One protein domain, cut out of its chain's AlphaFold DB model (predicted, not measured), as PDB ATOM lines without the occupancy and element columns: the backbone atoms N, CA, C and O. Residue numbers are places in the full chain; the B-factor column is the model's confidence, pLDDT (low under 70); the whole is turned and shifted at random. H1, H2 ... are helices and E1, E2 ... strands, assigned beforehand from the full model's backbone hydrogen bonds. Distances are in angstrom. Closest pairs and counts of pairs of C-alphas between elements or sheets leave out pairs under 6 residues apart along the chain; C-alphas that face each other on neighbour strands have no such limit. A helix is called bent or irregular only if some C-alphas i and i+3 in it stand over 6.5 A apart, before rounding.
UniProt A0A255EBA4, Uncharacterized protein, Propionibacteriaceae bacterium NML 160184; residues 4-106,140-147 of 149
ATOM      1  N   MET A   4      45.816 -20.353 -47.719       98.31
ATOM      2  CA  MET A   4      45.433 -21.090 -46.524       98.31
ATOM      3  C   MET A   4      46.544 -20.996 -45.476       98.31
ATOM      4  O   MET A   4      47.727 -21.141 -45.784       98.31
ATOM      5  N   ALA A   5      46.158 -20.715 -44.238       98.56
ATOM      6  CA  ALA A   5      47.044 -20.726 -43.088       98.56
ATOM      7  C   ALA A   5      46.338 -21.360 -41.888       98.56
ATOM      8  O   ALA A   5      45.120 -21.239 -41.718       98.56
ATOM      9  N   PHE A   6      47.128 -22.034 -41.063       98.69
ATOM     10  CA  PHE A   6      46.678 -22.890 -39.979       98.69
ATOM     11  C   PHE A   6      47.233 -22.377 -38.655       98.69
ATOM     12  O   PHE A   6      48.446 -22.291 -38.470       98.69
ATOM     13  N   PHE A   7      46.348 -22.022 -37.731       98.31
ATOM     14  CA  PHE A   7      46.709 -21.345 -36.491       98.31
ATOM     15  C   PHE A   7      46.352 -22.216 -35.291       98.31
ATOM     16  O   PHE A   7      45.174 -22.543 -35.128       98.31
ATOM     17  N   PRO A   8      47.311 -22.583 -34.430       97.00
ATOM     18  CA  PRO A   8      46.975 -23.172 -33.147       97.00
ATOM     19  C   PRO A   8      46.293 -22.109 -32.271       97.00
ATOM     20  O   PRO A   8      46.851 -21.038 -32.032       97.00
ATOM     21  N   VAL A   9      45.069 -22.385 -31.821       96.56
ATOM     22  CA  VAL A   9      44.215 -21.410 -31.119       96.56
ATOM     23  C   VAL A   9      43.462 -22.034 -29.949       96.56
ATOM     24  O   VAL A   9      43.336 -23.257 -29.831       96.56
ATOM     25  N   LEU A  10      42.905 -21.182 -29.091       95.06
ATOM     26  CA  LEU A  10      41.890 -21.573 -28.121       95.06
ATOM     27  C   LEU A  10      40.487 -21.442 -28.732       95.06
ATOM     28  O   LEU A  10      40.233 -20.634 -29.625       95.06
ATOM     29  N   ALA A  11      39.522 -22.195 -28.198       94.19
ATOM     30  CA  ALA A  11      38.120 -22.068 -28.610       94.19
ATOM     31  C   ALA A  11      37.559 -20.647 -28.376       94.19
ATOM     32  O   ALA A  11      36.680 -20.185 -29.104       94.19
ATOM     33  N   GLU A  12      38.076 -19.936 -27.369       95.06
ATOM     34  CA  GLU A  12      37.704 -18.546 -27.086       95.06
ATOM     35  C   GLU A  12      38.184 -17.556 -28.153       95.06
ATOM     36  O   GLU A  12      37.455 -16.605 -28.434       95.06
ATOM     37  N   ASP A  13      39.325 -17.812 -28.802       96.31
ATOM     38  CA  ASP A  13      39.803 -16.999 -29.925       96.31
ATOM     39  C   ASP A  13      38.835 -17.118 -31.106       96.31
ATOM     40  O   ASP A  13      38.381 -16.113 -31.652       96.31
ATOM     41  N   ILE A  14      38.429 -18.349 -31.447       96.69
ATOM     42  CA  ILE A  14      37.451 -18.605 -32.517       96.69
ATOM     43  C   ILE A  14      36.129 -17.901 -32.204       96.69
ATOM     44  O   ILE A  14      35.560 -17.224 -33.063       96.69
ATOM     45  N   ARG A  15      35.655 -17.997 -30.956       96.69
ATOM     46  CA  ARG A  15      34.440 -17.301 -30.517       96.69
ATOM     47  C   ARG A  15      34.575 -15.785 -30.664       96.69
ATOM     48  O   ARG A  15      33.659 -15.145 -31.179       96.69
ATOM     49  N   ALA A  16      35.702 -15.204 -30.253       96.19
ATOM     50  CA  ALA A  16      35.952 -13.773 -30.385       96.19
ATOM     51  C   ALA A  16      35.911 -13.331 -31.857       96.19
ATOM     52  O   ALA A  16      35.218 -12.358 -32.179       96.19
ATOM     53  N   ILE A  17      36.550 -14.094 -32.751       97.75
ATOM     54  CA  ILE A  17      36.541 -13.854 -34.199       97.75
ATOM     55  C   ILE A  17      35.120 -13.874 -34.757       97.75
ATOM     56  O   ILE A  17      34.706 -12.914 -35.410       97.75
ATOM     57  N   LEU A  18      34.344 -14.916 -34.447       97.25
ATOM     58  CA  LEU A  18      32.955 -15.055 -34.896       97.25
ATOM     59  C   LEU A  18      32.051 -13.919 -34.392       97.25
ATOM     60  O   LEU A  18      31.109 -13.527 -35.076       97.25
ATOM     61  N   THR A  19      32.356 -13.344 -33.225       96.25
ATOM     62  CA  THR A  19      31.634 -12.177 -32.678       96.25
ATOM     63  C   THR A  19      32.125 -10.823 -33.207       96.25
ATOM     64  O   THR A  19      31.617  -9.783 -32.792       96.25
ATOM     65  N   GLY A  20      33.074 -10.818 -34.150       94.81
ATOM     66  CA  GLY A  20      33.531  -9.623 -34.864       94.81
ATOM     67  C   GLY A  20      34.850  -9.031 -34.366       94.81
ATOM     68  O   GLY A  20      35.225  -7.946 -34.809       94.81
ATOM     69  N   THR A  21      35.568  -9.715 -33.472       97.44
ATOM     70  CA  THR A  21      36.893  -9.272 -33.017       97.44
ATOM     71  C   THR A  21      37.966  -9.807 -33.955       97.44
ATOM     72  O   THR A  21      38.134 -11.013 -34.069       97.44
ATOM     73  N   ALA A  22      38.721  -8.933 -34.620       97.19
ATOM     74  CA  ALA A  22      39.892  -9.385 -35.367       97.19
ATOM     75  C   ALA A  22      40.933  -9.974 -34.401       97.19
ATOM     76  O   ALA A  22      41.197  -9.398 -33.345       97.19
ATOM     77  N   TRP A  23      41.527 -11.101 -34.777       97.94
ATOM     78  CA  TRP A  23      42.540 -11.796 -33.990       97.94
ATOM     79  C   TRP A  23      43.840 -11.865 -34.784       97.94
ATOM     80  O   TRP A  23      43.811 -12.116 -35.985       97.94
ATOM     81  N   THR A  24      44.979 -11.642 -34.135       97.88
ATOM     82  CA  THR A  24      46.297 -11.735 -34.773       97.88
ATOM     83  C   THR A  24      47.114 -12.785 -34.049       97.88
ATOM     84  O   THR A  24      47.231 -12.733 -32.825       97.88
ATOM     85  N   GLY A  25      47.719 -13.697 -34.799       96.31
ATOM     86  CA  GLY A  25      48.543 -14.743 -34.215       96.31
ATOM     87  C   GLY A  25      49.510 -15.369 -35.203       96.31
ATOM     88  O   GLY A  25      49.546 -15.019 -36.386       96.31
ATOM     89  N   VAL A  26      50.313 -16.282 -34.664       97.12
ATOM     90  CA  VAL A  26      51.303 -17.062 -35.404       97.12
ATOM     91  C   VAL A  26      50.671 -18.383 -35.821       97.12
ATOM     92  O   VAL A  26      49.969 -19.016 -35.033       97.12
ATOM     93  N   GLY A  27      50.901 -18.779 -37.063       97.56
ATOM     94  CA  GLY A  27      50.437 -20.034 -37.634       97.56
ATOM     95  C   GLY A  27      51.422 -20.559 -38.664       97.56
ATOM     96  O   GLY A  27      52.562 -20.100 -38.734       97.56
ATOM     97  N   HIS A  28      50.965 -21.509 -39.471       98.44
ATOM     98  CA  HIS A  28      51.764 -22.163 -40.498       98.44
ATOM     99  C   HIS A  28      51.003 -22.220 -41.818       98.44
ATOM    100  O   HIS A  28      49.792 -22.431 -41.836       98.44
ATOM    101  N   ALA A  29      51.705 -22.020 -42.927       98.50
ATOM    102  CA  ALA A  29      51.146 -22.084 -44.272       98.50
ATOM    103  C   ALA A  29      52.101 -22.824 -45.215       98.50
ATOM    104  O   ALA A  29      53.299 -22.911 -44.943       98.50
ATOM    105  N   ALA A  30      51.584 -23.297 -46.349       97.88
ATOM    106  CA  ALA A  30      52.361 -23.918 -47.422       97.88
ATOM    107  C   ALA A  30      53.198 -22.884 -48.208       97.88
ATOM    108  O   ALA A  30      53.033 -22.715 -49.420       97.88
ATOM    109  N   THR A  31      54.075 -22.152 -47.512       97.12
ATOM    110  CA  THR A  31      54.968 -21.151 -48.108       97.12
ATOM    111  C   THR A  31      55.951 -21.803 -49.088       97.12
ATOM    112  O   THR A  31      56.239 -22.997 -48.965       97.12
ATOM    113  N   PRO A  32      56.519 -21.046 -50.046       95.94
ATOM    114  CA  PRO A  32      57.532 -21.579 -50.957       95.94
ATOM    115  C   PRO A  32      58.717 -22.238 -50.234       95.94
ATOM    116  O   PRO A  32      59.183 -23.295 -50.649       95.94
ATOM    117  N   GLU A  33      59.182 -21.646 -49.133       95.81
ATOM    118  CA  GLU A  33      60.279 -22.177 -48.321       95.81
ATOM    119  C   GLU A  33      59.906 -23.490 -47.626       95.81
ATOM    120  O   GLU A  33      60.705 -24.424 -47.640       95.81
ATOM    121  N   MET A  34      58.692 -23.588 -47.075       97.19
ATOM    122  CA  MET A  34      58.195 -24.824 -46.468       97.19
ATOM    123  C   MET A  34      58.067 -25.931 -47.512       97.19
ATOM    124  O   MET A  34      58.569 -27.037 -47.313       97.19
ATOM    125  N   ARG A  35      57.479 -25.620 -48.674       97.62
ATOM    126  CA  ARG A  35      57.367 -26.573 -49.783       97.62
ATOM    127  C   ARG A  35      58.728 -27.097 -50.212       97.62
ATOM    128  O   ARG A  35      58.906 -28.304 -50.322       97.62
ATOM    129  N   ALA A  36      59.704 -26.209 -50.385       96.12
ATOM    130  CA  ALA A  36      61.062 -26.598 -50.737       96.12
ATOM    131  C   ALA A  36      61.729 -27.463 -49.651       96.12
ATOM    132  O   ALA A  36      62.401 -28.436 -49.989       96.12
ATOM    133  N   GLY A  37      61.534 -27.133 -48.369       93.44
ATOM    134  CA  GLY A  37      62.094 -27.883 -47.240       93.44
ATOM    135  C   GLY A  37      61.533 -29.301 -47.122       93.44
ATOM    136  O   GLY A  37      62.286 -30.249 -46.910       93.44
ATOM    137  N   PHE A  38      60.227 -29.461 -47.338       94.56
ATOM    138  CA  PHE A  38      59.541 -30.753 -47.246       94.56
ATOM    139  C   PHE A  38      59.440 -31.507 -48.584       94.56
ATOM    140  O   PHE A  38      59.003 -32.656 -48.609       94.56
ATOM    141  N   GLY A  39      59.896 -30.903 -49.685       96.25
ATOM    142  CA  GLY A  39      59.962 -31.535 -51.003       96.25
ATOM    143  C   GLY A  39      58.644 -31.560 -51.781       96.25
ATOM    144  O   GLY A  39      58.495 -32.417 -52.649       96.25
ATOM    145  N   TYR A  40      57.721 -30.639 -51.497       96.75
ATOM    146  CA  TYR A  40      56.452 -30.505 -52.218       96.75
ATOM    147  C   TYR A  40      56.624 -29.748 -53.538       96.75
ATOM    148  O   TYR A  40      57.271 -28.698 -53.597       96.75
ATOM    149  N   ALA A  41      56.010 -30.263 -54.598       94.00
ATOM    150  CA  ALA A  41      55.938 -29.618 -55.898       94.00
ATOM    151  C   ALA A  41      54.872 -28.505 -55.941       94.00
ATOM    152  O   ALA A  41      53.977 -28.408 -55.099       94.00
ATOM    153  N   ASP A  42      54.936 -27.664 -56.977       88.62
ATOM    154  CA  ASP A  42      54.010 -26.535 -57.166       88.62
ATOM    155  C   ASP A  42      52.545 -26.965 -57.354       88.62
ATOM    156  O   ASP A  42      51.648 -26.150 -57.189       88.62
ATOM    157  N   ASN A  43      52.292 -28.222 -57.728       91.44
ATOM    158  CA  ASN A  43      50.953 -28.762 -57.969       91.44
ATOM    159  C   ASN A  43      50.427 -29.653 -56.829       91.44
ATOM    160  O   ASN A  43      49.373 -30.262 -56.999       91.44
ATOM    161  N   GLU A  44      51.158 -29.757 -55.720       93.81
ATOM    162  CA  GLU A  44      50.803 -30.542 -54.525       93.81
ATOM    163  C   GLU A  44      50.221 -29.622 -53.440       93.81
ATOM    164  O   GLU A  44      50.699 -29.561 -52.308       93.81
ATOM    165  N   ASP A  45      49.232 -28.809 -53.825       94.19
ATOM    166  CA  ASP A  45      48.670 -27.773 -52.953       94.19
ATOM    167  C   ASP A  45      47.970 -28.363 -51.726       94.19
ATOM    168  O   ASP A  45      48.169 -27.878 -50.613       94.19
ATOM    169  N   GLU A  46      47.189 -29.426 -51.918       95.00
ATOM    170  CA  GLU A  46      46.440 -30.072 -50.838       95.00
ATOM    171  C   GLU A  46      47.376 -30.797 -49.864       95.00
ATOM    172  O   GLU A  46      47.210 -30.690 -48.648       95.00
ATOM    173  N   GLU A  47      48.393 -31.494 -50.372       97.38
ATOM    174  CA  GLU A  47      49.392 -32.174 -49.551       97.38
ATOM    175  C   GLU A  47      50.246 -31.178 -48.755       97.38
ATOM    176  O   GLU A  47      50.521 -31.409 -47.574       97.38
ATOM    177  N   ALA A  48      50.629 -30.055 -49.370       97.81
ATOM    178  CA  ALA A  48      51.381 -29.005 -48.695       97.81
ATOM    179  C   ALA A  48      50.540 -28.299 -47.614       97.81
ATOM    180  O   ALA A  48      51.046 -28.025 -46.522       97.81
ATOM    181  N   ASP A  49      49.252 -28.051 -47.868       98.00
ATOM    182  CA  ASP A  49      48.328 -27.511 -46.866       98.00
ATOM    183  C   ASP A  49      48.112 -28.500 -45.710       98.00
ATOM    184  O   ASP A  49      48.130 -28.106 -44.541       98.00
ATOM    185  N   TRP A  50      47.978 -29.797 -46.000       97.25
ATOM    186  CA  TRP A  50      47.868 -30.829 -44.965       97.25
ATOM    187  C   TRP A  50      49.131 -30.918 -44.097       97.25
ATOM    188  O   TRP A  50      49.055 -31.074 -42.874       97.25
ATOM    189  N   ALA A  51      50.306 -30.752 -44.703       97.75
ATOM    190  CA  ALA A  51      51.563 -30.678 -43.975       97.75
ATOM    191  C   ALA A  51      51.644 -29.424 -43.092       97.75
ATOM    192  O   ALA A  51      51.999 -29.529 -41.918       97.75
ATOM    193  N   ALA A  52      51.239 -28.254 -43.595       98.38
ATOM    194  CA  ALA A  52      51.177 -27.027 -42.801       98.38
ATOM    195  C   ALA A  52      50.188 -27.137 -41.624       98.38
ATOM    196  O   ALA A  52      50.502 -26.714 -40.510       98.38
ATOM    197  N   LEU A  53      49.028 -27.770 -41.831       98.50
ATOM    198  CA  LEU A  53      48.071 -28.100 -40.772       98.50
ATOM    199  C   LEU A  53      48.700 -29.012 -39.704       98.50
ATOM    200  O   LEU A  53      48.563 -28.764 -38.504       98.50
ATOM    201  N   THR A  54      49.421 -30.048 -40.135       97.75
ATOM    202  CA  THR A  54      50.126 -30.992 -39.253       97.75
ATOM    203  C   THR A  54      51.195 -30.283 -38.421       97.75
ATOM    204  O   THR A  54      51.275 -30.482 -37.207       97.75
ATOM    205  N   ILE A  55      51.977 -29.404 -39.049       97.62
ATOM    206  CA  ILE A  55      52.985 -28.569 -38.391       97.62
ATOM    207  C   ILE A  55      52.329 -27.638 -37.362       97.62
ATOM    208  O   ILE A  55      52.780 -27.588 -36.217       97.62
ATOM    209  N   ALA A  56      51.231 -26.961 -37.718       97.56
ATOM    210  CA  ALA A  56      50.489 -26.102 -36.795       97.56
ATOM    211  C   ALA A  56      49.960 -26.869 -35.573       97.56
ATOM    212  O   ALA A  56      49.987 -26.349 -34.457       97.56
ATOM    213  N   SER A  57      49.536 -28.121 -35.755       97.06
ATOM    214  CA  SER A  57      49.133 -28.995 -34.650       97.06
ATOM    215  C   SER A  57      50.286 -29.314 -33.691       97.06
ATOM    216  O   SER A  57      50.096 -29.314 -32.471       97.06
ATOM    217  N   VAL A  58      51.493 -29.544 -34.220       96.38
ATOM    218  CA  VAL A  58      52.703 -29.756 -33.408       96.38
ATOM    219  C   VAL A  58      53.118 -28.467 -32.700       96.38
ATOM    220  O   VAL A  58      53.381 -28.497 -31.502       96.38
ATOM    221  N   ALA A  59      53.117 -27.322 -33.387       95.00
ATOM    222  CA  ALA A  59      53.400 -26.022 -32.773       95.00
ATOM    223  C   ALA A  59      52.426 -25.703 -31.626       95.00
ATOM    224  O   ALA A  59      52.811 -25.171 -30.585       95.00
ATOM    225  N   GLY A  60      51.158 -26.080 -31.805       93.12
ATOM    226  CA  GLY A  60      50.085 -25.921 -30.832       93.12
ATOM    227  C   GLY A  60      50.005 -27.001 -29.759       93.12
ATOM    228  O   GLY A  60      49.068 -26.967 -28.967       93.12
ATOM    229  N   VAL A  61      50.932 -27.963 -29.694       94.19
ATOM    230  CA  VAL A  61      50.813 -29.112 -28.776       94.19
ATOM    231  C   VAL A  61      50.807 -28.703 -27.294       94.19
ATOM    232  O   VAL A  61      50.238 -29.398 -26.457       94.19
ATOM    233  N   ALA A  62      51.409 -27.557 -26.962       86.50
ATOM    234  CA  ALA A  62      51.387 -26.986 -25.615       86.50
ATOM    235  C   ALA A  62      50.054 -26.285 -25.269       86.50
ATOM    236  O   ALA A  62      49.848 -25.899 -24.116       86.50
ATOM    237  N   ILE A  63      49.146 -26.118 -26.236       86.75
ATOM    238  CA  ILE A  63      47.816 -25.544 -26.019       86.75
ATOM    239  C   ILE A  63      46.871 -26.649 -25.519       86.75
ATOM    240  O   ILE A  63      46.733 -27.674 -26.187       86.75
ATOM    241  N   PRO A  64      46.142 -26.443 -24.403       78.69
ATOM    242  CA  PRO A  64      45.324 -27.484 -23.774       78.69
ATOM    243  C   PRO A  64      44.269 -28.131 -24.679       78.69
ATOM    244  O   PRO A  64      43.902 -29.280 -24.468       78.69
ATOM    245  N   THR A  65      43.736 -27.383 -25.648       78.94
ATOM    246  CA  THR A  65      42.617 -27.822 -26.490       78.94
ATOM    247  C   THR A  65      43.041 -28.401 -27.837       78.94
ATOM    248  O   THR A  65      42.180 -28.946 -28.520       78.94
ATOM    249  N   ARG A  66      44.318 -28.258 -28.232       92.62
ATOM    250  CA  ARG A  66      44.872 -28.652 -29.546       92.62
ATOM    251  C   ARG A  66      43.908 -28.410 -30.721       92.62
ATOM    252  O   ARG A  66      43.584 -29.316 -31.490       92.62
ATOM    253  N   ILE A  67      43.422 -27.171 -30.824       96.62
ATOM    254  CA  ILE A  67      42.561 -26.724 -31.921       96.62
ATOM    255  C   ILE A  67      43.417 -25.977 -32.936       96.62
ATOM    256  O   ILE A  67      44.204 -25.110 -32.556       96.62
ATOM    257  N   ILE A  68      43.228 -26.288 -34.216       98.25
ATOM    258  CA  ILE A  68      43.885 -25.608 -35.323       98.25
ATOM    259  C   ILE A  68      42.821 -24.944 -36.194       98.25
ATOM    260  O   ILE A  68      41.951 -25.604 -36.752       98.25
ATOM    261  N   LEU A  69      42.879 -23.624 -36.304       98.38
ATOM    262  CA  LEU A  69      41.994 -22.824 -37.138       98.38
ATOM    263  C   LEU A  69      42.561 -22.718 -38.551       98.38
ATOM    264  O   LEU A  69      43.694 -22.278 -38.713       98.38
ATOM    265  N   ALA A  70      41.768 -23.059 -39.564       98.56
ATOM    266  CA  ALA A  70      42.108 -22.829 -40.962       98.56
ATOM    267  C   ALA A  70      41.441 -21.544 -41.461       98.56
ATOM    268  O   ALA A  70      40.213 -21.389 -41.381       98.56
ATOM    269  N   ALA A  71      42.251 -20.630 -41.991       98.56
ATOM    270  CA  ALA A  71      41.792 -19.351 -42.509       98.56
ATOM    271  C   ALA A  71      42.488 -18.986 -43.823       98.56
ATOM    272  O   ALA A  71      43.675 -19.242 -44.011       98.56
ATOM    273  N   GLU A  72      41.748 -18.338 -44.718       98.50
ATOM    274  CA  GLU A  72      42.263 -17.853 -45.996       98.50
ATOM    275  C   GLU A  72      42.632 -16.365 -45.893       98.50
ATOM    276  O   GLU A  72      41.790 -15.462 -46.020       98.50
ATOM    277  N   VAL A  73      43.916 -16.102 -45.653       98.31
ATOM    278  CA  VAL A  73      44.431 -14.795 -45.224       98.31
ATOM    279  C   VAL A  73      45.668 -14.369 -46.007       98.31
ATOM    280  O   VAL A  73      46.364 -15.178 -46.615       98.31
ATOM    281  N   SER A  74      45.942 -13.065 -45.996       98.00
ATOM    282  CA  SER A  74      47.273 -12.560 -46.337       98.00
ATOM    283  C   SER A  74      48.177 -12.755 -45.127       98.00
ATOM    284  O   SER A  74      47.756 -12.465 -44.007       98.00
ATOM    285  N   VAL A  75      49.403 -13.206 -45.359       97.50
ATOM    286  CA  VAL A  75      50.344 -13.520 -44.287       97.50
ATOM    287  C   VAL A  75      51.636 -12.726 -44.413       97.50
ATOM    288  O   VAL A  75      52.059 -12.396 -45.523       97.50
ATOM    289  N   ASP A  76      52.279 -12.502 -43.274       97.38
ATOM    290  CA  ASP A  76      53.668 -12.076 -43.173       97.38
ATOM    291  C   ASP A  76      54.534 -13.283 -42.792       97.38
ATOM    292  O   ASP A  76      54.171 -14.060 -41.907       97.38
ATOM    293  N   VAL A  77      55.673 -13.454 -43.465       95.81
ATOM    294  CA  VAL A  77      56.600 -14.569 -43.206       95.81
ATOM    295  C   VAL A  77      57.234 -14.415 -41.821       95.81
ATOM    296  O   VAL A  77      57.723 -13.339 -41.469       95.81
ATOM    297  N   GLY A  78      57.197 -15.492 -41.040       92.88
ATOM    298  CA  GLY A  78      57.766 -15.585 -39.699       92.88
ATOM    299  C   GLY A  78      59.259 -15.917 -39.685       92.88
ATOM    300  O   GLY A  78      59.966 -15.802 -40.685       92.88
ATOM    301  N   ALA A  79      59.756 -16.312 -38.515       90.69
ATOM    302  CA  ALA A  79      61.157 -16.650 -38.294       90.69
ATOM    303  C   ALA A  79      61.484 -18.112 -38.636       90.69
ATOM    304  O   ALA A  79      62.586 -18.375 -39.116       90.69
ATOM    305  N   ASP A  80      60.570 -19.052 -38.380       92.44
ATOM    306  CA  ASP A  80      60.770 -20.484 -38.658       92.44
ATOM    307  C   ASP A  80      60.296 -20.849 -40.081       92.44
ATOM    308  O   ASP A  80      59.296 -21.535 -40.295       92.44
ATOM    309  N   THR A  81      60.990 -20.297 -41.084       94.56
ATOM    310  CA  THR A  81      60.555 -20.315 -42.493       94.56
ATOM    311  C   THR A  81      60.501 -21.711 -43.108       94.56
ATOM    312  O   THR A  81      59.661 -21.958 -43.968       94.56
ATOM    313  N   GLU A  82      61.372 -22.624 -42.667       95.06
ATOM    314  CA  GLU A  82      61.376 -24.033 -43.093       95.06
ATOM    315  C   GLU A  82      60.069 -24.741 -42.714       95.06
ATOM    316  O   GLU A  82      59.582 -25.585 -43.457       95.06
ATOM    317  N   PHE A  83      59.447 -24.334 -41.606       97.00
ATOM    318  CA  PHE A  83      58.163 -24.854 -41.135       97.00
ATOM    319  C   PHE A  83      56.985 -23.972 -41.555       97.00
ATOM    320  O   PHE A  83      55.884 -24.106 -41.024       97.00
ATOM    321  N   GLY A  84      57.200 -23.041 -42.487       97.50
ATOM    322  CA  GLY A  84      56.145 -22.179 -43.010       97.50
ATOM    323  C   GLY A  84      55.529 -21.265 -41.958       97.50
ATOM    324  O   GLY A  84      54.356 -20.921 -42.089       97.50
ATOM    325  N   GLU A  85      56.282 -20.900 -40.910       97.75
ATOM    326  CA  GLU A  85      55.805 -19.986 -39.870       97.75
ATOM    327  C   GLU A  85      55.370 -18.660 -40.495       97.75
ATOM    328  O   GLU A  85      56.086 -18.047 -41.292       97.75
ATOM    329  N   VAL A  86      54.184 -18.208 -40.112       98.25
ATOM    330  CA  VAL A  86      53.567 -16.987 -40.611       98.25
ATOM    331  C   VAL A  86      52.840 -16.249 -39.499       98.25
ATOM    332  O   VAL A  86      52.379 -16.846 -38.531       98.25
ATOM    333  N   THR A  87      52.688 -14.938 -39.650       98.31
ATOM    334  CA  THR A  87      51.783 -14.122 -38.831       98.31
ATOM    335  C   THR A  87      50.668 -13.574 -39.709       98.31
ATOM    336  O   THR A  87      50.908 -13.163 -40.844       98.31
ATOM    337  N   ALA A  88      49.439 -13.553 -39.199       98.19
ATOM    338  CA  ALA A  88      48.312 -12.969 -39.916       98.19
ATOM    339  C   ALA A  88      47.269 -12.397 -38.961       98.19
ATOM    340  O   ALA A  88      47.179 -12.794 -37.800       98.19
ATOM    341  N   THR A  89      46.455 -11.483 -39.484       98.31
ATOM    342  CA  THR A  89      45.215 -11.052 -38.831       98.31
ATOM    343  C   THR A  89      44.040 -11.772 -39.478       98.31
ATOM    344  O   THR A  89      43.895 -11.739 -40.699       98.31
ATOM    345  N   VAL A  90      43.214 -12.411 -38.654       98.31
ATOM    346  CA  VAL A  90      42.075 -13.244 -39.033       98.31
ATOM    347  C   VAL A  90      40.778 -12.570 -38.590       98.31
ATOM    348  O   VAL A  90      40.639 -12.124 -37.447       98.31
ATOM    349  N   THR A  91      39.809 -12.508 -39.496       98.19
ATOM    350  CA  THR A  91      38.437 -12.060 -39.239       98.19
ATOM    351  C   THR A  91      37.442 -13.185 -39.527       98.19
ATOM    352  O   THR A  91      37.787 -14.186 -40.150       98.19
ATOM    353  N   ALA A  92      36.177 -13.013 -39.127       97.50
ATOM    354  CA  ALA A  92      35.129 -14.004 -39.391       97.50
ATOM    355  C   ALA A  92      34.989 -14.359 -40.884       97.50
ATOM    356  O   ALA A  92      34.688 -15.499 -41.219       97.50
ATOM    357  N   ALA A  93      35.246 -13.404 -41.786       97.69
ATOM    358  CA  ALA A  93      35.157 -13.621 -43.231       97.69
ATOM    359  C   ALA A  93      36.291 -14.497 -43.794       97.69
ATOM    360  O   ALA A  93      36.173 -15.016 -44.906       97.69
ATOM    361  N   ASP A  94      37.386 -14.639 -43.045       98.25
ATOM    362  CA  ASP A  94      38.556 -15.411 -43.449       98.25
ATOM    363  C   ASP A  94      38.464 -16.879 -43.012       98.25
ATOM    364  O   ASP A  94      39.206 -17.709 -43.532       98.25
ATOM    365  N   LEU A  95      37.562 -17.213 -42.083       97.94
ATOM    366  CA  LEU A  95      37.437 -18.562 -41.535       97.94
ATOM    367  C   LEU A  95      36.976 -19.564 -42.598       97.94
ATOM    368  O   LEU A  95      36.084 -19.287 -43.408       97.94
ATOM    369  N   ARG A  96      37.589 -20.751 -42.580       97.88
ATOM    370  CA  ARG A  96      37.274 -21.851 -43.503       97.88
ATOM    371  C   ARG A  96      36.906 -23.134 -42.776       97.88
ATOM    372  O   ARG A  96      35.916 -23.763 -43.135       97.88
ATOM    373  N   ALA A  97      37.678 -23.506 -41.764       98.12
ATOM    374  CA  ALA A  97      37.449 -24.704 -40.967       98.12
ATOM    375  C   ALA A  97      38.164 -24.590 -39.622       98.12
ATOM    376  O   ALA A  97      38.997 -23.704 -39.417       98.12
ATOM    377  N   ALA A  98      37.875 -25.513 -38.718       97.88
ATOM    378  CA  ALA A  98      38.694 -25.735 -37.543       97.88
ATOM    379  C   ALA A  98      38.899 -27.238 -37.338       97.88
ATOM    380  O   ALA A  98      38.037 -28.042 -37.681       97.88
ATOM    381  N   PHE A  99      40.047 -27.616 -36.794       98.00
ATOM    382  CA  PHE A  99      40.446 -29.002 -36.606       98.00
ATOM    383  C   PHE A  99      40.723 -29.254 -35.133       98.00
ATOM    384  O   PHE A  99      41.453 -28.486 -34.505       98.00
ATOM    385  N   ARG A 100      40.151 -30.321 -34.575       96.06
ATOM    386  CA  ARG A 100      40.518 -30.819 -33.244       96.06
ATOM    387  C   ARG A 100      41.498 -31.965 -33.405       96.06
ATOM    388  O   ARG A 100      41.174 -32.950 -34.064       96.06
ATOM    389  N   ALA A 101      42.678 -31.827 -32.813       95.56
ATOM    390  CA  ALA A 101      43.657 -32.897 -32.827       95.56
ATOM    391  C   ALA A 101      43.337 -33.934 -31.744       95.56
ATOM    392  O   ALA A 101      43.251 -33.597 -30.561       95.56
ATOM    393  N   GLU A 102      43.226 -35.195 -32.145       93.31
ATOM    394  CA  GLU A 102      43.102 -36.348 -31.263       93.31
ATOM    395  C   GLU A 102      44.386 -37.197 -31.311       93.31
ATOM    396  O   GLU A 102      44.981 -37.324 -32.375       93.31
ATOM    397  N   PRO A 103      44.856 -37.757 -30.184       88.75
ATOM    398  CA  PRO A 103      44.351 -37.499 -28.841       88.75
ATOM    399  C   PRO A 103      44.616 -36.045 -28.409       88.75
ATOM    400  O   PRO A 103      45.710 -35.509 -28.605       88.75
ATOM    401  N   ALA A 104      43.631 -35.398 -27.779       85.06
ATOM    402  CA  ALA A 104      43.808 -34.027 -27.280       85.06
ATOM    403  C   ALA A 104      44.796 -33.950 -26.096       85.06
ATOM    404  O   ALA A 104      45.448 -32.933 -25.872       85.06
ATOM    405  N   GLN A 105      44.920 -35.043 -25.338       89.12
ATOM    406  CA  GLN A 105      45.752 -35.162 -24.142       89.12
ATOM    407  C   GLN A 105      46.244 -36.601 -23.961       89.12
ATOM    408  O   GLN A 105      45.666 -37.544 -24.494       89.12
ATOM    409  N   GLY A 106      47.282 -36.788 -23.150       91.56
ATOM    410  CA  GLY A 106      47.841 -38.106 -22.851       91.56
ATOM    411  C   GLY A 106      49.352 -38.051 -22.681       91.56
ATOM    412  O   GLY A 106      49.957 -36.982 -22.761       91.56
ATOM    413  N   LEU A 140      40.501 -33.934 -36.726       97.06
ATOM    414  CA  LEU A 140      39.071 -34.007 -36.979       97.06
ATOM    415  C   LEU A 140      38.539 -32.658 -37.453       97.06
ATOM    416  O   LEU A 140      38.602 -31.666 -36.725       97.06
ATOM    417  N   TRP A 141      38.005 -32.633 -38.672       97.38
ATOM    418  CA  TRP A 141      37.429 -31.442 -39.287       97.38
ATOM    419  C   TRP A 141      36.107 -31.035 -38.628       97.38
ATOM    420  O   TRP A 141      35.235 -31.871 -38.380       97.38
ATOM    421  N   HIS A 142      35.941 -29.733 -38.421       97.81
ATOM    422  CA  HIS A 142      34.737 -29.099 -37.902       97.81
ATOM    423  C   HIS A 142      34.474 -27.759 -38.591       97.81
ATOM    424  O   HIS A 142      35.390 -27.072 -39.060       97.81
ATOM    425  N   LEU A 143      33.215 -27.329 -38.544       97.56
ATOM    426  CA  LEU A 143      32.888 -25.922 -38.734       97.56
ATOM    427  C   LEU A 143      33.407 -25.102 -37.534       97.56
ATOM    428  O   LEU A 143      33.314 -25.563 -36.391       97.56
ATOM    429  N   PRO A 144      33.920 -23.872 -37.737       96.31
ATOM    430  CA  PRO A 144      34.380 -23.021 -36.635       96.31
ATOM    431  C   PRO A 144      33.326 -22.805 -35.535       96.31
ATOM    432  O   PRO A 144      33.653 -22.774 -34.347       96.31
ATOM    433  N   GLU A 145      32.050 -22.711 -35.908       95.31
ATOM    434  CA  GLU A 145      30.919 -22.537 -34.993       95.31
ATOM    435  C   GLU A 145      30.711 -23.747 -34.068       95.31
ATOM    436  O   GLU A 145      30.307 -23.575 -32.918       95.31
ATOM    437  N   GLU A 146      31.031 -24.962 -34.530       94.12
ATOM    438  CA  GLU A 146      30.952 -26.196 -33.731       94.12
ATOM    439  C   GLU A 146      32.058 -26.269 -32.668       94.12
ATOM    440  O   GLU A 146      31.949 -27.007 -31.686       94.12
ATOM    441  N   ILE A 147      33.146 -25.518 -32.856       89.44
ATOM    442  CA  ILE A 147      34.244 -25.422 -31.892       89.44
ATOM    443  C   ILE A 147      34.018 -24.304 -30.877       89.44
ATOM    444  O   ILE A 147      34.394 -24.458 -29.715       89.44
TER     445      ILE A 147
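Overview. This is residues 4 to 106 and 140 to 147 of the 149 residues of an uncharacterized protein of Propionibacteriaceae bacterium NML 160184 (UniProt A0A255EBA4). One strongly twisted sheet of six strands, bent back on itself with E1 as the hinge, curls round the long helix H3. The short helices H1 and H4 sit together on the opposite face of the sheet, and H2 lies off the sheet, near H3. The printed part has 111 residues, with four named helices and six named strands in the order E1 H1 E2 H2 H3 E3 E4 E5 E6 H4, and is mixed, helices and strands. The sheet runs E4 E2 E1 E3 E5 E6, all antiparallel. The whole is compact, with a radius of gyration of the C-alphas of 13.1 A and spans of 37 by 33 by 24 A.

Along the chain. E1, residues 4 to 9, begins at C-alpha 4 (45.433, -21.090, -46.524). H1 is residues 11 to 18, E2 residues 23 to 29, 16.9 A long, and H2 residues 32 to 38. H3, residues 45 to 62, begins at C-alpha 45 (48.670, -27.773, -52.953) and is 27.5 A long; it is irregular, with C-alphas 59 and 62 7.5 A apart. E3 is residues 67 to 73, 18.0 A long, E4 residues 85 to 90, and E5 residues 95 to 102, 21.3 A long. E6 is residues 140 to 142, and H4, residues 144 to 147, ends at C-alpha 147 (34.244, -25.422, -31.892).

Arrangement. In this folded sheet, one sheet bent into two leaves, E4 and E2 face E3, E5 and E6. N 7 and O 69 of E1 and E3 are 2.8 A apart, N 6 and O 28 of E1 and E2 2.8 A, N 27 and O 86 of E2 and E4 2.8 A, N 68 and O 99 of E3 and E5 2.8 A, and N 142 and O 98 of E6 and E5 2.8 A, within hydrogen-bond range. E2, H2, H3 and E3 form a split strand-helix-strand unit, two strands running the same way with E1 between them, and its crossover is right-handed. H3 is on the sheet; its closest C-alphas to E1 are those of Gly 60 and Pro 8, 4.8 A apart. H2 and H3 are close but not clearly touching, about perpendicular at 77 degrees, with the C-alphas of Arg 35 and Ala 48 closest at 6.6 A. H1 and H4 are on the opposite face from H3 and touch, with the C-alphas of Ala 11 and Ile 147 closest at 6.1 A. Every O i to N i+4 pair is within hydrogen-bond range in H1 and H2, 13 of 14 in H3, and H4 is too short for such a pair.

Size, cuts and confidence. The two C-alphas farthest apart, those of Thr 19 and Gly 39, are 38.9 A apart. Residues 107 to 139 are not printed, and C-alphas 106 and 140 are 17.1 A apart across this cut. The link from E3 to E4, 11 residues, is long. The mean pLDDT of the printed part is 95.7, and no printed residue is under 70.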